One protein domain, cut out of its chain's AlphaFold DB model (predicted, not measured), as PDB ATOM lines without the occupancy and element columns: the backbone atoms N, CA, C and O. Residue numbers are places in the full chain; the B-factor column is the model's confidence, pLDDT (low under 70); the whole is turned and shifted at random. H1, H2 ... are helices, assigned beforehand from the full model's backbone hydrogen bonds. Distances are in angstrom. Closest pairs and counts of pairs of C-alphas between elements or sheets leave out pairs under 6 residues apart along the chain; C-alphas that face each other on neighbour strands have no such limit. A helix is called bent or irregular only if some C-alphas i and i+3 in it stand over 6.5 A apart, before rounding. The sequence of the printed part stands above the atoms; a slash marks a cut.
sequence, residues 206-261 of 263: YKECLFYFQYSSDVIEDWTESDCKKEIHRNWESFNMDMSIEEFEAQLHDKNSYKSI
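What this domain is: This is residues 206 to 261 of the 263 residues of an uncharacterized protein of Bacillus cereus (UniProt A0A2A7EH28). Two helices, H1 and H3, pack on each other at a steep angle in the middle of a small helical domain, with the very short H2 towards one end of the longest axis and H4 at the other end. H4 comes near the last part of H3 but is set off from H1, and the stretch after H4, residues 255 to 261, folds back instead of running on along H4's line. The printed part has 56 residues with four named helices, in the order H1, H2, H3, H4, and no named strand; the class is all helix, with 36 residues in the named helices. The whole is compact, with a radius of gyration of the C-alphas of 10.9 A, and its rounded outline spans 28 by 24 by 18 A.

How they stand to each other: H1, residues 206 to 212, touches H3, residues 225 to 239, with the C-alphas of Lys 207 and Cys 228 the closest at 5.5 A. Their lines stand at a steep tilt of 45 degrees, and they run the same way. H2, residues 217 to 220, is close to H1 but not clearly touching, the closest C-alphas being those of Phe 211 and Ser 217 at 7.3 A. H2 is also close to H3 but not clearly touching, with the C-alphas of Ile 220 and Cys 228 closest at 7.5 A. H4, residues 245 to 254, is close to H3 but not clearly touching, and the closest C-alphas are those of Trp 236 and Ile 245 at 6.9 A. H3 and H4 run opposite ways at a steep tilt of 50 degrees. H4 is apart from H1 and from H2. Every O i to N i+4 pair is within hydrogen-bond range in H1 and H4; in H3 it is 9 of 11, and H2 is too short for such a pair.

Where its parts are: H1 begins at C-alpha 206, at (199.022, 238.828, 193.935), and is 9.8 A long from first to last C-alpha. H2 has four residues. H3, the longest helix with 15 residues, measures 18.4 A; it is irregular, with C-alphas 234 and 237 8.0 A apart, and its C-alpha 239 is at (202.202, 231.624, 182.644). H4 measures 14.6 A and ends at C-alpha 254, at (192.580, 229.019, 201.479).

The domain as a whole: The two C-alphas farthest apart are those of Asp 222 and Asp 242, 29.3 A. The first and last printed C-alphas, those of Tyr 206 and Ile 261, are 12.4 A apart. The printed part has no cut, and the links H1 to H2, H2 to H3 and H3 to H4 are tight. The mean pLDDT of the printed part is 76.4, and residues 252 to 261, of which 252 to 254 belong to H4, are under 70.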
ATOM      1  N   TYR A 206     198.806 238.665 195.373       81.25
ATOM      2  CA  TYR A 206     199.022 238.828 193.935       81.25
ATOM      3  C   TYR A 206     200.398 239.429 193.636       81.25
ATOM      4  O   TYR A 206     201.079 238.967 192.722       81.25
ATOM      5  N   LYS A 207     200.853 240.414 194.421       82.06
ATOM      6  CA  LYS A 207     202.224 240.938 194.301       82.06
ATOM      7  C   LYS A 207     203.273 239.859 194.589       82.06
ATOM      8  O   LYS A 207     204.266 239.748 193.875       82.06
ATOM      9  N   GLU A 208     203.022 239.021 195.591       77.38
ATOM     10  CA  GLU A 208     203.844 237.855 195.921       77.38
ATOM     11  C   GLU A 208     203.918 236.846 194.768       77.38
ATOM     12  O   GLU A 208     204.996 236.345 194.440       77.38
ATOM     13  N   CYS A 209     202.790 236.597 194.101       79.81
ATOM     14  CA  CYS A 209     202.738 235.748 192.916       79.81
ATOM     15  C   CYS A 209     203.521 236.333 191.736       79.81
ATOM     16  O   CYS A 209     204.222 235.591 191.054       79.81
ATOM     17  N   LEU A 210     203.477 237.648 191.511       83.50
ATOM     18  CA  LEU A 210     204.291 238.272 190.465       83.50
ATOM     19  C   LEU A 210     205.795 238.120 190.732       83.50
ATOM     20  O   LEU A 210     206.548 237.851 189.795       83.50
ATOM     21  N   PHE A 211     206.240 238.189 191.993       78.12
ATOM     22  CA  PHE A 211     207.628 237.854 192.331       78.12
ATOM     23  C   PHE A 211     207.980 236.403 191.977       78.12
ATOM     24  O   PHE A 211     209.095 236.143 191.527       78.12
ATOM     25  N   TYR A 212     207.045 235.460 192.146       75.81
ATOM     26  CA  TYR A 212     207.243 234.068 191.726       75.81
ATOM     27  C   TYR A 212     207.377 233.937 190.206       75.81
ATOM     28  O   TYR A 212     208.260 233.233 189.720       75.81
ATOM     29  N   PHE A 213     206.569 234.684 189.454       80.88
ATOM     30  CA  PHE A 213     206.676 234.790 187.996       80.88
ATOM     31  C   PHE A 213     207.860 235.650 187.525       80.88
ATOM     32  O   PHE A 213     207.923 236.026 186.358       80.88
ATOM     33  N   GLN A 214     208.815 235.944 188.415       80.75
ATOM     34  CA  GLN A 214     210.059 236.657 188.127       80.75
ATOM     35  C   GLN A 214     209.864 238.091 187.616       80.75
ATOM     36  O   GLN A 214     210.751 238.644 186.961       80.75
ATOM     37  N   TYR A 215     208.739 238.733 187.946       81.69
ATOM     38  CA  TYR A 215     208.608 240.171 187.727       81.69
ATOM     39  C   TYR A 215     209.645 240.914 188.576       81.69
ATOM     40  O   TYR A 215     209.829 240.624 189.764       81.69
ATOM     41  N   SER A 216     210.322 241.887 187.963       77.38
ATOM     42  CA  SER A 216     211.268 242.743 188.680       77.38
ATOM     43  C   SER A 216     210.541 243.564 189.744       77.38
ATOM     44  O   SER A 216     209.470 244.113 189.476       77.38
ATOM     45  N   SER A 217     211.152 243.698 190.927       70.12
ATOM     46  CA  SER A 217     210.629 244.550 191.999       70.12
ATOM     47  C   SER A 217     210.384 245.970 191.529       70.12
ATOM     48  O   SER A 217     209.343 246.523 191.849       70.12
ATOM     49  N   ASP A 218     211.276 246.501 190.703       71.62
ATOM     50  CA  ASP A 218     211.271 247.904 190.291       71.62
ATOM     51  C   ASP A 218     210.127 248.191 189.304       71.62
ATOM     52  O   ASP A 218     209.709 249.330 189.123       71.62
ATOM     53  N   VAL A 219     209.597 247.143 188.661       79.50
ATOM     54  CA  VAL A 219     208.445 247.244 187.753       79.50
ATOM     55  C   VAL A 219     207.143 247.293 188.542       79.50
ATOM     56  O   VAL A 219     206.239 248.039 188.179       79.50
ATOM     57  N   ILE A 220     207.048 246.494 189.605       79.62
ATOM     58  CA  ILE A 220     205.807 246.302 190.363       79.62
ATOM     59  C   ILE A 220     205.814 247.030 191.711       79.62
ATOM     60  O   ILE A 220     204.904 246.841 192.515       79.62
ATOM     61  N   GLU A 221     206.836 247.839 191.996       71.94
ATOM     62  CA  GLU A 221     207.031 248.509 193.285       71.94
ATOM     63  C   GLU A 221     205.821 249.367 193.656       71.94
ATOM     64  O   GLU A 221     205.235 249.155 194.718       71.94
ATOM     65  N   ASP A 222     205.382 250.212 192.725       71.50
ATOM     66  CA  ASP A 222     204.258 251.138 192.898       71.50
ATOM     67  C   ASP A 222     202.898 250.511 192.561       71.50
ATOM     68  O   ASP A 222     201.861 251.174 192.620       71.50
ATOM     69  N   TRP A 223     202.877 249.237 192.164       77.12
ATOM     70  CA  TRP A 223     201.633 248.575 191.799       77.12
ATOM     71  C   TRP A 223     200.832 248.237 193.043       77.12
ATOM     72  O   TRP A 223     201.343 247.624 193.994       77.12
ATOM     73  N   THR A 224     199.552 248.601 192.995       74.94
ATOM     74  CA  THR A 224     198.586 248.163 193.991       74.94
ATOM     75  C   THR A 224     198.319 246.672 193.824       74.94
ATOM     76  O   THR A 224     198.516 246.090 192.758       74.94
ATOM     77  N   GLU A 225     197.774 246.044 194.859       75.44
ATOM     78  CA  GLU A 225     197.345 244.649 194.771       75.44
ATOM     79  C   GLU A 225     196.301 244.421 193.654       75.44
ATOM     80  O   GLU A 225     196.266 243.360 193.030       75.44
ATOM     81  N   SER A 226     195.491 245.441 193.338       78.88
ATOM     82  CA  SER A 226     194.561 245.403 192.203       78.88
ATOM     83  C   SER A 226     195.289 245.407 190.860       78.88
ATOM     84  O   SER A 226     194.891 244.672 189.955       78.88
ATOM     85  N   ASP A 227     196.350 246.199 190.724       84.25
ATOM     86  CA  ASP A 227     197.165 246.235 189.507       84.25
ATOM     87  C   ASP A 227     197.902 244.909 189.317       84.25
ATOM     88  O   ASP A 227     197.864 244.340 188.227       84.25
ATOM     89  N   CYS A 228     198.444 244.344 190.401       85.12
ATOM     90  CA  CYS A 228     199.037 243.010 190.394       85.12
ATOM     91  C   CYS A 228     198.027 241.936 189.964       85.12
ATOM     92  O   CYS A 228     198.329 241.109 189.104       85.12
ATOM     93  N   LYS A 229     196.803 241.971 190.512       86.81
ATOM     94  CA  LYS A 229     195.716 241.067 190.107       86.81
ATOM     95  C   LYS A 229     195.395 241.216 188.619       86.81
ATOM     96  O   LYS A 229     195.320 240.211 187.917       86.81
ATOM     97  N   LYS A 230     195.225 242.446 188.123       89.25
ATOM     98  CA  LYS A 230     194.943 242.710 186.701       89.25
ATOM     99  C   LYS A 230     196.052 242.178 185.802       89.25
ATOM    100  O   LYS A 230     195.741 241.593 184.768       89.25
ATOM    101  N   GLU A 231     197.315 242.346 186.187       92.25
ATOM    102  CA  GLU A 231     198.437 241.847 185.395       92.25
ATOM    103  C   GLU A 231     198.480 240.318 185.372       92.25
ATOM    104  O   GLU A 231     198.680 239.729 184.307       92.25
ATOM    105  N   ILE A 232     198.221 239.667 186.510       89.25
ATOM    106  CA  ILE A 232     198.121 238.205 186.566       89.25
ATOM    107  C   ILE A 232     196.997 237.711 185.658       89.25
ATOM    108  O   ILE A 232     197.206 236.796 184.868       89.25
ATOM    109  N   HIS A 233     195.826 238.349 185.722       89.12
ATOM    110  CA  HIS A 233     194.679 238.021 184.871       89.12
ATOM    111  C   HIS A 233     194.994 238.196 183.391       89.12
ATOM    112  O   HIS A 233     194.694 237.322 182.582       89.12
ATOM    113  N   ARG A 234     195.641 239.306 183.038       90.00
ATOM    114  CA  ARG A 234     196.012 239.622 181.660       90.00
ATOM    115  C   ARG A 234     196.977 238.601 181.064       90.00
ATOM    116  O   ARG A 234     196.889 238.318 179.873       90.00
ATOM    117  N   ASN A 235     197.896 238.086 181.873       88.19
ATOM    118  CA  ASN A 235     198.977 237.218 181.419       88.19
ATOM    119  C   ASN A 235     198.774 235.748 181.810       88.19
ATOM    120  O   ASN A 235     199.680 234.945 181.596       88.19
ATOM    121  N   TRP A 236     197.604 235.369 182.338       87.88
ATOM    122  CA  TRP A 236     197.367 234.030 182.885       87.88
ATOM    123  C   TRP A 236     197.706 232.910 181.900       87.88
ATOM    124  O   TRP A 236     198.449 231.990 182.228       87.88
ATOM    125  N   GLU A 237     197.242 233.043 180.655       82.81
ATOM    126  CA  GLU A 237     197.513 232.074 179.586       82.81
ATOM    127  C   GLU A 237     199.010 231.958 179.253       82.81
ATOM    128  O   GLU A 237     199.477 230.900 178.838       82.81
ATOM    129  N   SER A 238     199.785 233.027 179.462       81.69
ATOM    130  CA  SER A 238     201.228 233.046 179.199       81.69
ATOM    131  C   SER A 238     202.065 232.412 180.312       81.69
ATOM    132  O   SER A 238     203.199 232.009 180.058       81.69
ATOM    133  N   PHE A 239     201.515 232.274 181.524       79.69
ATOM    134  CA  PHE A 239     202.202 231.624 182.644       79.69
ATOM    135  C   PHE A 239     202.200 230.095 182.552       79.69
ATOM    136  O   PHE A 239     202.838 229.448 183.377       79.69
ATOM    137  N   ASN A 240     201.530 229.522 181.541       75.31
ATOM    138  CA  ASN A 240     201.474 228.081 181.285       75.31
ATOM    139  C   ASN A 240     201.079 227.274 182.537       75.31
ATOM    140  O   ASN A 240     201.702 226.267 182.871       75.31
ATOM    141  N   MET A 241     200.071 227.775 183.254       78.31
ATOM    142  CA  MET A 241     199.538 227.172 184.471       78.31
ATOM    143  C   MET A 241     198.568 226.038 184.121       78.31
ATOM    144  O   MET A 241     197.685 226.218 183.286       78.31
ATOM    145  N   ASP A 242     198.677 224.904 184.816       79.38
ATOM    146  CA  ASP A 242     197.784 223.745 184.628       79.38
ATOM    147  C   ASP A 242     196.376 223.945 185.227       79.38
ATOM    148  O   ASP A 242     195.500 223.097 185.055       79.38
ATOM    149  N   MET A 243     196.148 225.056 185.937       85.19
ATOM    150  CA  MET A 243     194.875 225.388 186.586       85.19
ATOM    151  C   MET A 243     194.240 226.652 186.006       85.19
ATOM    152  O   MET A 243     194.926 227.551 185.505       85.19
ATOM    153  N   SER A 244     192.913 226.740 186.110       85.81
ATOM    154  CA  SER A 244     192.185 227.950 185.731       85.81
ATOM    155  C   SER A 244     192.496 229.096 186.697       85.81
ATOM    156  O   SER A 244     192.921 228.891 187.839       85.81
ATOM    157  N   ILE A 245     192.268 230.331 186.252       84.31
ATOM    158  CA  ILE A 245     192.496 231.494 187.107       84.31
ATOM    159  C   ILE A 245     191.530 231.522 188.294       84.31
ATOM    160  O   ILE A 245     191.907 231.908 189.395       84.31
ATOM    161  N   GLU A 246     190.301 231.043 188.107       84.25
ATOM    162  CA  GLU A 246     189.304 230.910 189.169       84.25
ATOM    163  C   GLU A 246     189.728 229.869 190.215       84.25
ATOM    164  O   GLU A 246     189.558 230.095 191.413       84.25
ATOM    165  N   GLU A 247     190.318 228.750 189.782       82.88
ATOM    166  CA  GLU A 247     190.862 227.722 190.678       82.88
ATOM    167  C   GLU A 247     192.058 228.248 191.476       82.88
ATOM    168  O   GLU A 247     192.165 228.005 192.681       82.88
ATOM    169  N   PHE A 248     192.932 229.014 190.826       82.75
ATOM    170  CA  PHE A 248     194.049 229.683 191.476       82.75
ATOM    171  C   PHE A 248     193.584 230.692 192.535       82.75
ATOM    172  O   PHE A 248     194.077 230.675 193.664       82.75
ATOM    173  N   GLU A 249     192.600 231.536 192.214       79.56
ATOM    174  CA  GLU A 249     192.046 232.508 193.161       79.56
ATOM    175  C   GLU A 249     191.378 231.840 194.364       79.56
ATOM    176  O   GLU A 249     191.558 232.290 195.497       79.56
ATOM    177  N   ALA A 250     190.658 230.737 194.147       75.69
ATOM    178  CA  ALA A 250     190.080 229.956 195.236       75.69
ATOM    179  C   ALA A 250     191.169 229.416 196.183       75.69
ATOM    180  O   ALA A 250     191.040 229.514 197.404       75.69
ATOM    181  N   GLN A 251     192.285 228.924 195.637       73.44
ATOM    182  CA  GLN A 251     193.399 228.417 196.442       73.44
ATOM    183  C   GLN A 251     194.192 229.519 197.159       73.44
ATOM    184  O   GLN A 251     194.684 229.291 198.266       73.44
ATOM    185  N   LEU A 252     194.296 230.717 196.573       68.62
ATOM    186  CA  LEU A 252     194.918 231.886 197.212       68.62
ATOM    187  C   LEU A 252     194.176 232.336 198.478       68.62
ATOM    188  O   LEU A 252     194.780 232.903 199.395       68.62
ATOM    189  N   HIS A 253     192.862 232.115 198.540       60.16
ATOM    190  CA  HIS A 253     192.069 232.421 199.727       60.16
ATOM    191  C   HIS A 253     192.245 231.387 200.845       60.16
ATOM    192  O   HIS A 253     192.261 231.781 202.011       60.16
ATOM    193  N   ASP A 254     192.452 230.113 200.505       54.84
ATOM    194  CA  ASP A 254     192.580 229.019 201.479       54.84
ATOM    195  C   ASP A 254     194.005 228.819 202.019       54.84
ATOM    196  O   ASP A 254     194.184 228.299 203.124       54.84
ATOM    197  N   LYS A 255     195.042 229.221 201.273       52.44
ATOM    198  CA  LYS A 255     196.440 229.016 201.675       52.44
ATOM    199  C   LYS A 255     197.143 230.342 201.960       52.44
ATOM    200  O   LYS A 255     197.231 231.217 201.109       52.44
ATOM    201  N   ASN A 256     197.776 230.437 203.131       51.06
ATOM    202  CA  ASN A 256     198.643 231.565 203.512       51.06
ATOM    203  C   ASN A 256     199.982 231.610 202.736       51.06
ATOM    204  O   ASN A 256     200.865 232.381 203.100       51.06
ATOM    205  N   SER A 257     200.183 230.764 201.716       51.38
ATOM    206  CA  SER A 257     201.413 230.745 200.915       51.38
ATOM    207  C   SER A 257     201.197 230.169 199.507       51.38
ATOM    208  O   SER A 257     200.945 228.974 199.326       51.38
ATOM    209  N   TYR A 258     201.382 231.026 198.505       59.06
ATOM    210  CA  TYR A 258     201.363 230.757 197.059       59.06
ATOM    211  C   TYR A 258     202.420 229.736 196.603       59.06
ATOM    212  O   TYR A 258     202.204 229.039 195.613       59.06
ATOM    213  N   LYS A 259     203.513 229.550 197.364       55.03
ATOM    214  CA  LYS A 259     204.546 228.526 197.090       55.03
ATOM    215  C   LYS A 259     203.989 227.100 197.011       55.03
ATOM    216  O   LYS A 259     204.612 226.237 196.416       55.03
ATOM    217  N   SER A 260     202.834 226.856 197.628       50.41
ATOM    218  CA  SER A 260     202.157 225.552 197.650       50.41
ATOM    219  C   SER A 260     201.039 225.401 196.607       50.41
ATOM    220  O   SER A 260     200.323 224.399 196.626       50.41
ATOM    221  N   ILE A 261     200.823 226.428 195.779       55.16
ATOM    222  CA  ILE A 261     199.801 226.473 194.720       55.16
ATOM    223  C   ILE A 261     200.463 226.365 193.341       55.16
ATOM    224  O   ILE A 261     199.898 225.759 192.441       55.16
TER     225      ILE A 261